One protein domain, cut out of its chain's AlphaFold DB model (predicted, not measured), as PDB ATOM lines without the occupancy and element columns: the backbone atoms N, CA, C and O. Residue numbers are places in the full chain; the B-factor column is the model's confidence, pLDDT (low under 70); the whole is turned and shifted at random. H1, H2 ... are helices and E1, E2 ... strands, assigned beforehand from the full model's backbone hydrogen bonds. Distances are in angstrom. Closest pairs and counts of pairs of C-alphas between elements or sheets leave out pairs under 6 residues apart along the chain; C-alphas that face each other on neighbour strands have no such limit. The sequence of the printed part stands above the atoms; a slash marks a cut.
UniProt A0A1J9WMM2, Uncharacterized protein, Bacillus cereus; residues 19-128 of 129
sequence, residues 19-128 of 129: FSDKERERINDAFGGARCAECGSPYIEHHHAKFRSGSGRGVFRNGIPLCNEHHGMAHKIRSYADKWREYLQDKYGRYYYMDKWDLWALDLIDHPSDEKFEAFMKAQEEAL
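What this domain is: This is residues 19 to 128 of the 129 residues of an uncharacterized protein of Bacillus cereus (UniProt A0A1J9WMM2). Two lobes stand end to end: the larger has a short two-stranded hairpin, E1 and E2, with H1 packed on one side and H2 and H3 on the other, and the smaller is a corner made by H4 and H5. H3, the longest helix, reaches from the corner at H2 to the tip of H5. The printed part has 110 residues with five named helices and two named strands, in the order H1 E1 E2 H2 H3 H4 H5; the sheet is antiparallel and the class is mostly helix. The whole is compact, with a radius of gyration of the C-alphas of 13.8 A, yet elongated in outline, spanning 41 by 26 by 25 A.

How they stand to each other: Start at the hairpin, where E1, residues 45 to 48, and E2, residues 63 to 66, run antiparallel at 139 degrees. Look there for N 45 and O 66, 2.8 A apart, and N 64 and O 47, 2.9 A apart, both within hydrogen-bond range. H1, residues 21 to 30, comes closest to E2 at the C-alphas of Ile 27 and Gly 63, 5.9 A apart; it touches no helix. H2, residues 68 to 76, comes closest to E1 at the C-alphas of His 47 and His 71, 6.5 A apart. H3, residues 78 to 92, and E2 are near each other, with 5 pairs of C-alphas within 10 A. H2 and H3 touch only at the corner by their link, about perpendicular at 80 degrees; their closest C-alphas, Ala 74 and Ala 81, are 4.6 A apart. With residues 91 to 92 alone H3 touches H5, residues 114 to 126, about perpendicular at 81 degrees; the closest C-alphas, Tyr 92 and Glu 125, are 5.1 A apart. H5 touches H4, residues 100 to 105, with its residues 114 to 117 alone, about perpendicular at 86 degrees; the closest C-alphas, Lys 100 and Phe 117, are 5.2 A apart. H3 and H4 are apart. Every O i to N i+4 pair is within hydrogen-bond range in H1, H2, H4 and H5, and 10 of 11 are in H3.

Where its parts are: Find C-alpha 21 at (224.258, 278.433, -192.457); from there H1 runs 14.2 A. E1 measures 9.7 A, E2 9.4 A, H2 12.2 A and H4 8.5 A. H3 begins at C-alpha 78, (242.016, 264.883, -175.705), and runs 20.8 A. H5 runs 18.1 A and ends at C-alpha 126, (248.865, 287.049, -193.001).

The domain as a whole: The C-alphas of Ser 41 and Asp 110 are the two farthest apart, 41.2 A. The printed part has no cut. The links H1 to E1 and E1 to E2 are long, 14 residues each. Mean pLDDT of the printed part is 97.5, and no printed residue is under 70.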
ATOM      1  N   PHE A  19     226.662 277.831-185.114       98.12
ATOM      2  CA  PHE A  19     227.066 278.050-186.506       98.12
ATOM      3  C   PHE A  19     225.836 278.399-187.349       98.12
ATOM      4  O   PHE A  19     224.921 277.574-187.466       98.12
ATOM      5  N   SER A  20     225.834 279.592-187.949       97.25
ATOM      6  CA  SER A  20     224.857 279.961-188.981       97.25
ATOM      7  C   SER A  20     225.095 279.165-190.268       97.25
ATOM      8  O   SER A  20     226.178 278.613-190.460       97.25
ATOM      9  N   ASP A  21     224.117 279.134-191.172       98.06
ATOM     10  CA  ASP A  21     224.258 278.433-192.457       98.06
ATOM     11  C   ASP A  21     225.420 278.992-193.288       98.06
ATOM     12  O   ASP A  21     226.215 278.226-193.829       98.06
ATOM     13  N   LYS A  22     225.607 280.318-193.266       97.88
ATOM     14  CA  LYS A  22     226.763 280.986-193.880       97.88
ATOM     15  C   LYS A  22     228.087 280.492-193.293       97.88
ATOM     16  O   LYS A  22     229.038 280.251-194.025       97.88
ATOM     17  N   GLU A  23     228.175 280.349-191.973       98.44
ATOM     18  CA  GLU A  23     229.410 279.871-191.341       98.44
ATOM     19  C   GLU A  23     229.649 278.383-191.630       98.44
ATOM     20  O   GLU A  23     230.794 277.989-191.804       98.44
ATOM     21  N   ARG A  24     228.595 277.566-191.760       98.56
ATOM     22  CA  ARG A  24     228.702 276.157-192.191       98.56
ATOM     23  C   ARG A  24     229.239 276.029-193.612       98.56
ATOM     24  O   ARG A  24     230.137 275.230-193.850       98.56
ATOM     25  N   GLU A  25     228.734 276.838-194.535       98.50
ATOM     26  CA  GLU A  25     229.239 276.891-195.910       98.50
ATOM     27  C   GLU A  25     230.725 277.272-195.936       98.50
ATOM     28  O   GLU A  25     231.538 276.525-196.473       98.50
ATOM     29  N   ARG A  26     231.111 278.329-195.207       98.50
ATOM     30  CA  ARG A  26     232.521 278.734-195.069       98.50
ATOM     31  C   ARG A  26     233.407 277.644-194.461       98.50
ATOM     32  O   ARG A  26     234.565 277.528-194.853       98.50
ATOM     33  N   ILE A  27     232.897 276.860-193.503       98.62
ATOM     34  CA  ILE A  27     233.622 275.703-192.949       98.62
ATOM     35  C   ILE A  27     233.862 274.674-194.053       98.62
ATOM     36  O   ILE A  27     234.992 274.229-194.226       98.62
ATOM     37  N   ASN A  28     232.832 274.312-194.815       98.50
ATOM     38  CA  ASN A  28     232.972 273.344-195.900       98.50
ATOM     39  C   ASN A  28     233.981 273.831-196.947       98.50
ATOM     40  O   ASN A  28     234.912 273.100-197.279       98.50
ATOM     41  N   ASP A  29     233.872 275.080-197.398       98.38
ATOM     42  CA  ASP A  29     234.787 275.660-198.386       98.38
ATOM     43  C   ASP A  29     236.241 275.654-197.894       98.38
ATOM     44  O   ASP A  29     237.152 275.251-198.621       98.38
ATOM     45  N   ALA A  30     236.466 276.008-196.624       97.75
ATOM     46  CA  ALA A  30     237.792 276.026-196.010       97.75
ATOM     47  C   ALA A  30     238.469 274.643-195.919       97.75
ATOM     48  O   ALA A  30     239.692 274.578-195.723       97.75
ATOM     49  N   PHE A  31     237.690 273.565-196.040       97.94
ATOM     50  CA  PHE A  31     238.131 272.168-196.022       97.94
ATOM     51  C   PHE A  31     237.934 271.456-197.376       97.94
ATOM     52  O   PHE A  31     238.077 270.237-197.455       97.94
ATOM     53  N   GLY A  32     237.656 272.198-198.455       96.81
ATOM     54  CA  GLY A  32     237.541 271.638-199.807       96.81
ATOM     55  C   GLY A  32     236.213 270.927-200.096       96.81
ATOM     56  O   GLY A  32     236.143 270.097-201.003       96.81
ATOM     57  N   GLY A  33     235.163 271.235-199.335       97.25
ATOM     58  CA  GLY A  33     233.791 270.778-199.544       97.25
ATOM     59  C   GLY A  33     233.144 270.164-198.298       97.25
ATOM     60  O   GLY A  33     233.751 270.033-197.238       97.25
ATOM     61  N   ALA A  34     231.881 269.753-198.440       97.56
ATOM     62  CA  ALA A  34     231.087 269.137-197.374       97.56
ATOM     63  C   ALA A  34     231.484 267.665-197.133       97.56
ATOM     64  O   ALA A  34     230.734 266.734-197.436       97.56
ATOM     65  N   ARG A  35     232.705 267.452-196.637       98.44
ATOM     66  CA  ARG A  35     233.286 266.135-196.353       98.44
ATOM     67  C   ARG A  35     234.065 266.156-195.048       98.44
ATOM     68  O   ARG A  35     234.542 267.194-194.608       98.44
ATOM     69  N   CYS A  36     234.186 264.995-194.416       98.69
ATOM     70  CA  CYS A  36     234.925 264.863-193.174       98.69
ATOM     71  C   CYS A  36     236.394 265.227-193.404       98.69
ATOM     72  O   CYS A  36     237.048 264.618-194.247       98.69
ATOM     73  N   ALA A  37     236.911 266.157-192.607       98.50
ATOM     74  CA  ALA A  37     238.290 266.619-192.690       98.50
ATOM     75  C   ALA A  37     239.328 265.523-192.379       98.50
ATOM     76  O   ALA A  37     240.481 265.665-192.764       98.50
ATOM     77  N   GLU A  38     238.929 264.442-191.698       98.31
ATOM     78  CA  GLU A  38     239.811 263.305-191.403       98.31
ATOM     79  C   GLU A  38     239.774 262.230-192.497       98.31
ATOM     80  O   GLU A  38     240.815 261.773-192.955       98.31
ATOM     81  N   CYS A  39     238.574 261.798-192.910       98.19
ATOM     82  CA  CYS A  39     238.403 260.598-193.742       98.19
ATOM     83  C   CYS A  39     237.642 260.811-195.058       98.19
ATOM     84  O   CYS A  39     237.411 259.855-195.796       98.19
ATOM     85  N   GLY A  40     237.184 262.029-195.356       98.25
ATOM     86  CA  GLY A  40     236.490 262.353-196.607       98.25
ATOM     87  C   GLY A  40     235.031 261.881-196.717       98.25
ATOM     88  O   GLY A  40     234.406 262.086-197.763       98.25
ATOM     89  N   SER A  41     234.468 261.277-195.662       98.12
ATOM     90  CA  SER A  41     233.052 260.870-195.608       98.12
ATOM     91  C   SER A  41     232.109 262.052-195.884       98.12
ATOM     92  O   SER A  41     232.326 263.122-195.316       98.12
ATOM     93  N   PRO A  42     231.046 261.889-196.694       97.62
ATOM     94  CA  PRO A  42     230.088 262.962-196.974       97.62
ATOM     95  C   PRO A  42     229.090 263.207-195.826       97.62
ATOM     96  O   PRO A  42     228.368 264.199-195.835       97.62
ATOM     97  N   TYR A  43     229.020 262.314-194.836       97.62
ATOM     98  CA  TYR A  43     228.090 262.428-193.711       97.62
ATOM     99  C   TYR A  43     228.757 263.179-192.562       97.62
ATOM    100  O   TYR A  43     229.450 262.560-191.754       97.62
ATOM    101  N   ILE A  44     228.578 264.503-192.512       98.31
ATOM    102  CA  ILE A  44     229.293 265.389-191.582       98.31
ATOM    103  C   ILE A  44     228.391 266.145-190.602       98.31
ATOM    104  O   ILE A  44     227.264 266.532-190.903       98.31
ATOM    105  N   GLU A  45     228.968 266.447-189.447       97.81
ATOM    106  CA  GLU A  45     228.526 267.451-188.488       97.81
ATOM    107  C   GLU A  45     229.620 268.521-188.344       97.81
ATOM    108  O   GLU A  45     230.806 268.255-188.543       97.81
ATOM    109  N   HIS A  46     229.230 269.751-187.998       98.38
ATOM    110  CA  HIS A  46     230.173 270.860-187.832       98.38
ATOM    111  C   HIS A  46     230.611 270.934-186.369       98.38
ATOM    112  O   HIS A  46     229.873 271.411-185.500       98.38
ATOM    113  N   HIS A  47     231.811 270.434-186.100       98.31
ATOM    114  CA  HIS A  47     232.399 270.382-184.771       98.31
ATOM    115  C   HIS A  47     232.994 271.733-184.365       98.31
ATOM    116  O   HIS A  47     233.642 272.390-185.171       98.31
ATOM    117  N   HIS A  48     232.845 272.115-183.096       98.69
ATOM    118  CA  HIS A  48     233.556 273.261-182.525       98.69
ATOM    119  C   HIS A  48     234.891 272.808-181.921       98.69
ATOM    120  O   HIS A  48     234.892 272.200-180.848       98.69
ATOM    121  N   ALA A  49     236.024 273.159-182.531       98.12
ATOM    122  CA  ALA A  49     237.343 272.761-182.022       98.12
ATOM    123  C   ALA A  49     237.630 273.326-180.618       98.12
ATOM    124  O   ALA A  49     238.031 272.605-179.692       98.12
ATOM    125  N   LYS A  50     237.359 274.623-180.412       98.06
ATOM    126  CA  LYS A  50     237.127 275.164-179.071       98.06
ATOM    127  C   LYS A  50     235.673 274.901-178.717       98.06
ATOM    128  O   LYS A  50     234.775 275.519-179.282       98.06
ATOM    129  N   PHE A  51     235.437 274.018-177.753       96.81
ATOM    130  CA  PHE A  51     234.080 273.645-177.365       96.81
ATOM    131  C   PHE A  51     233.235 274.849-176.931       96.81
ATOM    132  O   PHE A  51     233.713 275.766-176.257       96.81
ATOM    133  N   ARG A  52     231.930 274.784-177.216       94.75
ATOM    134  CA  ARG A  52     230.933 275.780-176.790       94.75
ATOM    135  C   ARG A  52     230.893 275.980-175.267       94.75
ATOM    136  O   ARG A  52     230.696 277.099-174.781       94.75
ATOM    137  N   SER A  53     231.111 274.912-174.495       92.69
ATOM    138  CA  SER A  53     231.255 274.972-173.031       92.69
ATOM    139  C   SER A  53     232.485 275.789-172.614       92.69
ATOM    140  O   SER A  53     232.398 276.609-171.703       92.69
ATOM    141  N   GLY A  54     233.583 275.666-173.364       92.56
ATOM    142  CA  GLY A  54     234.829 276.423-173.216       92.56
ATOM    143  C   GLY A  54     234.851 277.782-173.925       92.56
ATOM    144  O   GLY A  54     235.933 278.268-174.245       92.56
ATOM    145  N   SER A  55     233.683 278.381-174.178       93.44
ATOM    146  CA  SER A  55     233.513 279.702-174.810       93.44
ATOM    147  C   SER A  55     233.868 279.790-176.299       93.44
ATOM    148  O   SER A  55     234.002 280.899-176.808       93.44
ATOM    149  N   GLY A  56     233.977 278.668-177.015       97.19
ATOM    150  CA  GLY A  56     234.108 278.705-178.473       97.19
ATOM    151  C   GLY A  56     232.856 279.251-179.159       97.19
ATOM    152  O   GLY A  56     231.730 278.955-178.740       97.19
ATOM    153  N   ARG A  57     233.065 280.072-180.192       98.31
ATOM    154  CA  ARG A  57     232.009 280.725-180.975       98.31
ATOM    155  C   ARG A  57     231.688 279.978-182.257       98.31
ATOM    156  O   ARG A  57     232.503 279.198-182.750       98.31
ATOM    157  N   GLY A  58     230.503 280.266-182.787       98.19
ATOM    158  CA  GLY A  58     229.998 279.740-184.051       98.19
ATOM    159  C   GLY A  58     230.593 280.439-185.274       98.19
ATOM    160  O   GLY A  58     229.841 280.829-186.160       98.19
ATOM    161  N   VAL A  59     231.915 280.635-185.303       98.50
ATOM    162  CA  VAL A  59     232.661 281.224-186.430       98.50
ATOM    163  C   VAL A  59     233.380 280.129-187.215       98.50
ATOM    164  O   VAL A  59     233.875 279.175-186.618       98.50
ATOM    165  N   PHE A  60     233.488 280.257-188.534       98.56
ATOM    166  CA  PHE A  60     233.957 279.194-189.421       98.56
ATOM    167  C   PHE A  60     235.383 278.750-189.087       98.56
ATOM    168  O   PHE A  60     235.692 277.566-189.148       98.56
ATOM    169  N   ARG A  61     236.224 279.684-188.623       98.50
ATOM    170  CA  ARG A  61     237.595 279.418-188.164       98.50
ATOM    171  C   ARG A  61     237.661 278.462-186.972       98.50
ATOM    172  O   ARG A  61     238.696 277.850-186.760       98.50
ATOM    173  N   ASN A  62     236.576 278.306-186.206       98.75
ATOM    174  CA  ASN A  62     236.439 277.351-185.098       98.75
ATOM    175  C   ASN A  62     235.789 276.021-185.505       98.75
ATOM    176  O   ASN A  62     235.644 275.123-184.671       98.75
ATOM    177  N   GLY A  63     235.300 275.936-186.739       98.50
ATOM    178  CA  GLY A  63     234.494 274.834-187.227       98.50
ATOM    179  C   GLY A  63     235.312 273.798-187.978       98.50
ATOM    180  O   GLY A  63     236.238 274.135-188.710       98.50
ATOM    181  N   ILE A  64     234.955 272.526-187.805       98.56
ATOM    182  CA  ILE A  64     235.575 271.407-188.521       98.56
ATOM    183  C   ILE A  64     234.472 270.459-188.985       98.56
ATOM    184  O   ILE A  64     233.686 270.007-188.147       98.56
ATOM    185  N   PRO A  65     234.394 270.126-190.282       98.62
ATOM    186  CA  PRO A  65     233.440 269.142-190.763       98.62
ATOM    187  C   PRO A  65     233.946 267.740-190.400       98.62
ATOM    188  O   PRO A  65     234.987 267.298-190.884       98.62
ATOM    189  N   LEU A  66     233.239 267.020-189.529       98.69
ATOM    190  CA  LEU A  66     233.622 265.677-189.075       98.69
ATOM    191  C   LEU A  66     232.455 264.705-189.218       98.69
ATOM    192  O   LEU A  66     231.320 265.059-188.917       98.69
ATOM    193  N   CYS A  67     232.717 263.464-189.632       98.69
ATOM    194  CA  CYS A  67     231.696 262.420-189.550       98.69
ATOM    195  C   CYS A  67     231.433 262.009-188.099       98.69
ATOM    196  O   CYS A  67     232.220 262.333-187.212       98.69
ATOM    197  N   ASN A  68     230.348 261.272-187.853       98.38
ATOM    198  CA  ASN A  68     229.920 260.906-186.498       98.38
ATOM    199  C   ASN A  68     231.033 260.243-185.656       98.38
ATOM    200  O   ASN A  68     231.202 260.582-184.485       98.38
ATOM    201  N   GLU A  69     231.837 259.367-186.267       98.38
ATOM    202  CA  GLU A  69     232.972 258.706-185.614       98.38
ATOM    203  C   GLU A  69     234.027 259.717-185.136       98.38
ATOM    204  O   GLU A  69     234.294 259.832-183.937       98.38
ATOM    205  N   HIS A  70     234.568 260.518-186.057       98.69
ATOM    206  CA  HIS A  70     235.598 261.513-185.757       98.69
ATOM    207  C   HIS A  70     235.078 262.663-184.885       98.69
ATOM    208  O   HIS A  70     235.818 263.200-184.059       98.69
ATOM    209  N   HIS A  71     233.798 263.016-185.015       98.50
ATOM    210  CA  HIS A  71     233.119 263.958-184.130       98.50
ATOM    211  C   HIS A  71     233.089 263.416-182.692       98.50
ATOM    212  O   HIS A  71     233.438 264.117-181.738       98.50
ATOM    213  N   GLY A  72     232.759 262.130-182.531       98.38
ATOM    214  CA  GLY A  72     232.830 261.425-181.254       98.38
ATOM    215  C   GLY A  72     234.249 261.377-180.681       98.38
ATOM    216  O   GLY A  72     234.428 261.624-179.486       98.38
ATOM    217  N   MET A  73     235.260 261.119-181.514       98.38
ATOM    218  CA  MET A  73     236.669 261.157-181.102       98.38
ATOM    219  C   MET A  73     237.079 262.545-180.607       98.38
ATOM    220  O   MET A  73     237.696 262.640-179.551       98.38
ATOM    221  N   ALA A  74     236.676 263.620-181.289       97.69
ATOM    222  CA  ALA A  74     236.972 264.993-180.870       97.69
ATOM    223  C   ALA A  74     236.355 265.361-179.513       97.69
ATOM    224  O   ALA A  74     236.928 266.156-178.772       97.69
ATOM    225  N   HIS A  75     235.237 264.742-179.133       97.62
ATOM    226  CA  HIS A  75     234.675 264.903-177.791       97.62
ATOM    227  C   HIS A  75     235.347 264.031-176.720       97.62
ATOM    228  O   HIS A  75     235.382 264.435-175.557       97.62
ATOM    229  N   LYS A  76     235.850 262.846-177.082       98.06
ATOM    230  CA  LYS A  76     236.310 261.822-176.123       98.06
ATOM    231  C   LYS A  76     237.826 261.794-175.927       98.06
ATOM    232  O   LYS A  76     238.292 261.492-174.833       98.06
ATOM    233  N   ILE A  77     238.593 262.076-176.976       98.25
ATOM    234  CA  ILE A  77     240.043 261.889-177.018       98.25
ATOM    235  C   ILE A  77     240.713 263.259-177.012       98.25
ATOM    236  O   ILE A  77     240.614 264.030-177.967       98.25
ATOM    237  N   ARG A  78     241.424 263.560-175.921       97.19
ATOM    238  CA  ARG A  78     242.016 264.883-175.705       97.19
ATOM    239  C   ARG A  78     243.033 265.257-176.783       97.19
ATOM    240  O   ARG A  78     242.926 266.345-177.336       97.19
ATOM    241  N   SER A  79     243.953 264.353-177.108       98.19
ATOM    242  CA  SER A  79     244.971 264.569-178.145       98.19
ATOM    243  C   SER A  79     244.360 264.776-179.531       98.19
ATOM    244  O   SER A  79     244.828 265.619-180.286       98.19
ATOM    245  N   TYR A  80     243.270 264.073-179.849       98.31
ATOM    246  CA  TYR A  80     242.551 264.264-181.109       98.31
ATOM    247  C   TYR A  80     241.889 265.646-181.178       98.31
ATOM    248  O   TYR A  80     241.931 266.309-182.211       98.31
ATOM    249  N   ALA A  81     241.314 266.112-180.067       98.12
ATOM    250  CA  ALA A  81     240.780 267.466-179.979       98.12
ATOM    251  C   ALA A  81     241.886 268.532-180.075       98.12
ATOM    252  O   ALA A  81     241.687 269.556-180.722       98.12
ATOM    253  N   ASP A  82     243.034 268.305-179.431       98.38
ATOM    254  CA  ASP A  82     244.162 269.243-179.438       98.38
ATOM    255  C   ASP A  82     244.811 269.347-180.827       98.38
ATOM    256  O   ASP A  82     245.001 270.471-181.280       98.38
ATOM    257  N   LYS A  83     244.962 268.237-181.572       98.31
ATOM    258  CA  LYS A  83     245.389 268.234-182.990       98.31
ATOM    259  C   LYS A  83     244.631 269.273-183.817       98.31
ATOM    260  O   LYS A  83     245.200 270.046-184.579       98.31
ATOM    261  N   TRP A  84     243.313 269.281-183.665       98.56
ATOM    262  CA  TRP A  84     242.431 270.172-184.403       98.56
ATOM    263  C   TRP A  84     242.501 271.628-183.932       98.56
ATOM    264  O   TRP A  84     242.344 272.541-184.740       98.56
ATOM    265  N   ARG A  85     242.742 271.863-182.639       98.56
ATOM    266  CA  ARG A  85     242.954 273.216-182.101       98.56
ATOM    267  C   ARG A  85     244.273 273.798-182.584       98.56
ATOM    268  O   ARG A  85     244.288 274.958-182.967       98.56
ATOM    269  N   GLU A  86     245.327 272.990-182.577       98.44
ATOM    270  CA  GLU A  86     246.648 273.342-183.097       98.44
ATOM    271  C   GLU A  86     246.549 273.667-184.585       98.44
ATOM    272  O   GLU A  86     246.843 274.792-184.969       98.44
ATOM    273  N   TYR A  87     245.968 272.772-185.392       98.31
ATOM    274  CA  TYR A  87     245.757 273.012-186.823       98.31
ATOM    275  C   TYR A  87     245.030 274.336-187.115       98.31
ATOM    276  O   TYR A  87     245.458 275.110-187.968       98.31
ATOM    277  N   LEU A  88     243.925 274.624-186.416       98.31
ATOM    278  CA  LEU A  88     243.175 275.866-186.639       98.31
ATOM    279  C   LEU A  88     243.901 277.100-186.100       98.31
ATOM    280  O   LEU A  88     243.785 278.170-186.691       98.31
ATOM    281  N   GLN A  89     244.638 276.972-184.999       98.12
ATOM    282  CA  GLN A  89     245.457 278.055-184.468       98.12
ATOM    283  C   GLN A  89     246.618 278.389-185.410       98.12
ATOM    284  O   GLN A  89     246.885 279.568-185.624       98.12
ATOM    285  N   ASP A  90     247.265 277.385-185.993       97.50
ATOM    286  CA  ASP A  90     248.353 277.569-186.955       97.50
ATOM    287  C   ASP A  90     247.833 278.142-188.277       97.50
ATOM    288  O   ASP A  90     248.520 278.914-188.937       97.50
ATOM    289  N   LYS A  91     246.591 277.810-188.652       97.00
ATOM    290  CA  LYS A  91     245.956 278.309-189.877       97.00
ATOM    291  C   LYS A  91     245.369 279.717-189.739       97.00
ATOM    292  O   LYS A  91     245.430 280.490-190.686       97.00
ATOM    293  N   TYR A  92     244.749 280.035-188.601       98.00
ATOM    294  CA  TYR A  92     243.924 281.241-188.418       98.00
ATOM    295  C   TYR A  92     244.379 282.160-187.279       98.00
ATOM    296  O   TYR A  92     243.753 283.187-187.001       98.00
ATOM    297  N   GLY A  93     245.438 281.780-186.575       97.94
ATOM    298  CA  GLY A  93     245.941 282.482-185.408       97.94
ATOM    299  C   GLY A  93     245.195 282.153-184.117       97.94
ATOM    300  O   GLY A  93     244.138 281.517-184.068       97.94
ATOM    301  N   ARG A  94     245.750 282.649-183.009       97.56
ATOM    302  CA  ARG A  94     245.304 282.359-181.632       97.56
ATOM    303  C   ARG A  94     243.845 282.715-181.313       97.56
ATOM    304  O   ARG A  94     243.325 282.273-180.291       97.56
ATOM    305  N   TYR A  95     243.202 283.538-182.139       98.38
ATOM    306  CA  TYR A  95     241.836 284.026-181.933       98.38
ATOM    307  C   TYR A  95     240.789 283.307-182.795       98.38
ATOM    308  O   TYR A  95     239.634 283.723-182.807       98.38
ATOM    309  N   TYR A  96     241.155 282.207-183.466       98.50
ATOM    310  CA  TYR A  96     240.297 281.451-184.392       98.50
ATOM    311  C   TYR A  96     238.901 281.087-183.841       98.50
ATOM    312  O   TYR A  96     237.956 280.902-184.602       98.50
ATOM    313  N   TYR A  97     238.755 280.975-182.517       98.44
ATOM    314  CA  TYR A  97     237.510 280.587-181.852       98.44
ATOM    315  C   TYR A  97     236.646 281.746-181.345       98.44
ATOM    316  O   TYR A  97     235.601 281.497-180.735       98.44
ATOM    317  N   MET A  98     237.099 282.984-181.527       98.50
ATOM    318  CA  MET A  98     236.457 284.196-181.026       98.50
ATOM    319  C   MET A  98     235.606 284.861-182.105       98.50
ATOM    320  O   MET A  98     235.910 284.774-183.291       98.50
ATOM    321  N   ASP A  99     234.547 285.556-181.688       98.06
ATOM    322  CA  ASP A  99     233.779 286.429-182.577       98.06
ATOM    323  C   ASP A  99     234.118 287.910-182.333       98.06
ATOM    324  O   ASP A  99     234.840 288.277-181.401       98.06
ATOM    325  N   LYS A 100     233.529 288.786-183.149       97.62
ATOM    326  CA  LYS A 100     233.686 290.244-183.059       97.62
ATOM    327  C   LYS A 100     233.411 290.836-181.672       97.62
ATOM    328  O   LYS A 100     234.037 291.817-181.288       97.62
ATOM    329  N   TRP A 101     232.504 290.251-180.892       96.56
ATOM    330  CA  TRP A 101     232.193 290.741-179.549       96.56
ATOM    331  C   TRP A 101     233.263 290.346-178.534       96.56
ATOM    332  O   TRP A 101     233.519 291.122-177.614       96.56
ATOM    333  N   ASP A 102     233.883 289.173-178.686       97.19
ATOM    334  CA  ASP A 102     235.027 288.779-177.858       97.19
ATOM    335  C   ASP A 102     236.248 289.647-178.178       97.19
ATOM    336  O   ASP A 102     236.848 290.203-177.260       97.19
ATOM    337  N   LEU A 103     236.566 289.837-179.466       97.50
ATOM    338  CA  LEU A 103     237.681 290.697-179.880       97.50
ATOM    339  C   LEU A 103     237.490 292.131-179.402       97.50
ATOM    340  O   LEU A 103     238.410 292.736-178.852       97.50
ATOM    341  N   TRP A 104     236.271 292.655-179.552       95.62
ATOM    342  CA  TRP A 104     235.936 293.959-179.013       95.62
ATOM    343  C   TRP A 104     236.147 293.957-177.506       95.62
ATOM    344  O   TRP A 104     236.897 294.791-177.017       95.62
ATOM    345  N   ALA A 105     235.571 293.021-176.741       93.81
ATOM    346  CA  ALA A 105     235.739 292.933-175.282       93.81
ATOM    347  C   ALA A 105     237.210 292.877-174.818       93.81
ATOM    348  O   ALA A 105     237.517 293.380-173.737       93.81
ATOM    349  N   LEU A 106     238.099 292.320-175.644       95.81
ATOM    350  CA  LEU A 106     239.546 292.260-175.425       95.81
ATOM    351  C   LEU A 106     240.318 293.506-175.893       95.81
ATOM    352  O   LEU A 106     241.530 293.545-175.725       95.81
ATOM    353  N   ASP A 107     239.631 294.511-176.440       95.69
ATOM    354  CA  ASP A 107     240.223 295.745-176.985       95.69
ATOM    355  C   ASP A 107     241.135 295.504-178.202       95.69
ATOM    356  O   ASP A 107     242.038 296.279-178.487       95.69
ATOM    357  N   LEU A 108     240.880 294.412-178.933       96.69
ATOM    358  CA  LEU A 108     241.598 294.053-180.162       96.69
ATOM    359  C   LEU A 108     241.001 294.723-181.405       96.69
ATOM    360  O   LEU A 108     241.681 294.889-182.411       96.69
ATOM    361  N   ILE A 109     239.725 295.103-181.321       96.50
ATOM    362  CA  ILE A 109     239.033 295.951-182.289       96.50
ATOM    363  C   ILE A 109     238.250 297.017-181.522       96.50
ATOM    364  O   ILE A 109     237.806 296.788-180.395       96.50
ATOM    365  N   ASP A 110     238.041 298.174-182.135       93.38
ATOM    366  CA  ASP A 110     237.377 299.334-181.533       93.38
ATOM    367  C   ASP A 110     235.836 299.262-181.613       93.38
ATOM    368  O   ASP A 110     235.137 299.889-180.812       93.38
ATOM    369  N   HIS A 111     235.279 298.446-182.518       93.25
ATOM    370  CA  HIS A 111     233.834 298.208-182.631       93.25
ATOM    371  C   HIS A 111     233.512 296.787-183.142       93.25
ATOM    372  O   HIS A 111     234.204 296.308-184.039       93.25
ATOM    373  N   PRO A 112     232.454 296.110-182.641       94.81
ATOM    374  CA  PRO A 112     232.106 294.740-183.027       94.81
ATOM    375  C   PRO A 112     231.341 294.675-184.369       94.81
ATOM    376  O   PRO A 112     230.219 294.161-184.429       94.81
ATOM    377  N   SER A 113     231.938 295.188-185.453       95.62
ATOM    378  CA  SER A 113     231.439 295.024-186.830       95.62
ATOM    379  C   SER A 113     232.090 293.831-187.534       95.62
ATOM    380  O   SER A 113     233.177 293.394-187.160       95.62
ATOM    381  N   ASP A 114     231.417 293.302-188.559       96.12
ATOM    382  CA  ASP A 114     231.949 292.190-189.359       96.12
ATOM    383  C   ASP A 114     233.201 292.619-190.134       96.12
ATOM    384  O   ASP A 114     234.172 291.876-190.183       96.12
ATOM    385  N   GLU A 115     233.217 293.847-190.656       97.50
ATOM    386  CA  GLU A 115     234.371 294.430-191.349       97.50
ATOM    387  C   GLU A 115     235.628 294.436-190.471       97.50
ATOM    388  O   GLU A 115     236.675 293.934-190.871       97.50
ATOM    389  N   LYS A 116     235.518 294.948-189.240       97.56
ATOM    390  CA  LYS A 116     236.651 295.045-188.310       97.56
ATOM    391  C   LYS A 116     237.114 293.680-187.832       97.56
ATOM    392  O   LYS A 116     238.310 293.452-187.680       97.56
ATOM    393  N   PHE A 117     236.167 292.771-187.617       98.06
ATOM    394  CA  PHE A 117     236.465 291.389-187.278       98.06
ATOM    395  C   PHE A 117     237.249 290.689-188.388       98.06
ATOM    396  O   PHE A 117     238.302 290.121-188.113       98.06
ATOM    397  N   GLU A 118     236.778 290.754-189.633       98.12
ATOM    398  CA  GLU A 118     237.461 290.094-190.747       98.12
ATOM    399  C   GLU A 118     238.805 290.758-191.064       98.12
ATOM    400  O   GLU A 118     239.774 290.044-191.304       98.12
ATOM    401  N   ALA A 119     238.913 292.090-190.975       98.25
ATOM    402  CA  ALA A 119     240.188 292.794-191.126       98.25
ATOM    403  C   ALA A 119     241.220 292.347-190.076       98.25
ATOM    404  O   ALA A 119     242.361 292.043-190.422       98.25
ATOM    405  N   PHE A 120     240.811 292.243-188.805       98.38
ATOM    406  CA  PHE A 120     241.676 291.741-187.738       98.38
ATOM    407  C   PHE A 120     242.104 290.292-187.988       98.38
ATOM    408  O   PHE A 120     243.291 289.980-187.917       98.38
ATOM    409  N   MET A 121     241.153 289.401-188.289       98.25
ATOM    410  CA  MET A 121     241.462 287.983-188.485       98.25
ATOM    411  C   MET A 121     242.344 287.751-189.715       98.25
ATOM    412  O   MET A 121     243.270 286.951-189.644       98.25
ATOM    413  N   LYS A 122     242.132 288.496-190.805       97.75
ATOM    414  CA  LYS A 122     242.997 288.425-191.989       97.75
ATOM    415  C   LYS A 122     244.430 288.849-191.668       97.75
ATOM    416  O   LYS A 122     245.359 288.163-192.068       97.75
ATOM    417  N   ALA A 123     244.612 289.911-190.883       97.69
ATOM    418  CA  ALA A 123     245.943 290.315-190.433       97.69
ATOM    419  C   ALA A 123     246.612 289.251-189.537       97.69
ATOM    420  O   ALA A 123     247.830 289.105-189.569       97.69
ATOM    421  N   GLN A 124     245.839 288.492-188.742       97.31
ATOM    422  CA  GLN A 124     246.373 287.342-187.995       97.31
ATOM    423  C   GLN A 124     246.836 286.221-188.928       97.31
ATOM    424  O   GLN A 124     247.899 285.660-188.696       97.31
ATOM    425  N   GLU A 125     246.057 285.905-189.963       96.19
ATOM    426  CA  GLU A 125     246.394 284.885-190.964       96.19
ATOM    427  C   GLU A 125     247.638 285.269-191.781       96.19
ATOM    428  O   GLU A 125     248.537 284.453-191.953       96.19
ATOM    429  N   GLU A 126     247.722 286.523-192.237       96.25
ATOM    430  CA  GLU A 126     248.865 287.049-193.001       96.25
ATOM    431  C   GLU A 126     250.165 287.046-192.187       96.25
ATOM    432  O   GLU A 126     251.233 286.829-192.743       96.25
ATOM    433  N   ALA A 127     250.092 287.243-190.867       94.62
ATOM    434  CA  ALA A 127     251.265 287.226-189.992       94.62
ATOM    435  C   ALA A 127     251.841 285.816-189.733       94.62
ATOM    436  O   ALA A 127     252.873 285.701-189.071       94.62
ATOM    437  N   LEU A 128     251.162 284.758-190.192       90.69
ATOM    438  CA  LEU A 128     251.587 283.358-190.048       90.69
ATOM    439  C   LEU A 128     252.246 282.799-191.320       90.69
ATOM    440  O   LEU A 128     252.771 281.685-191.275       90.69
TER     441      LEU A 128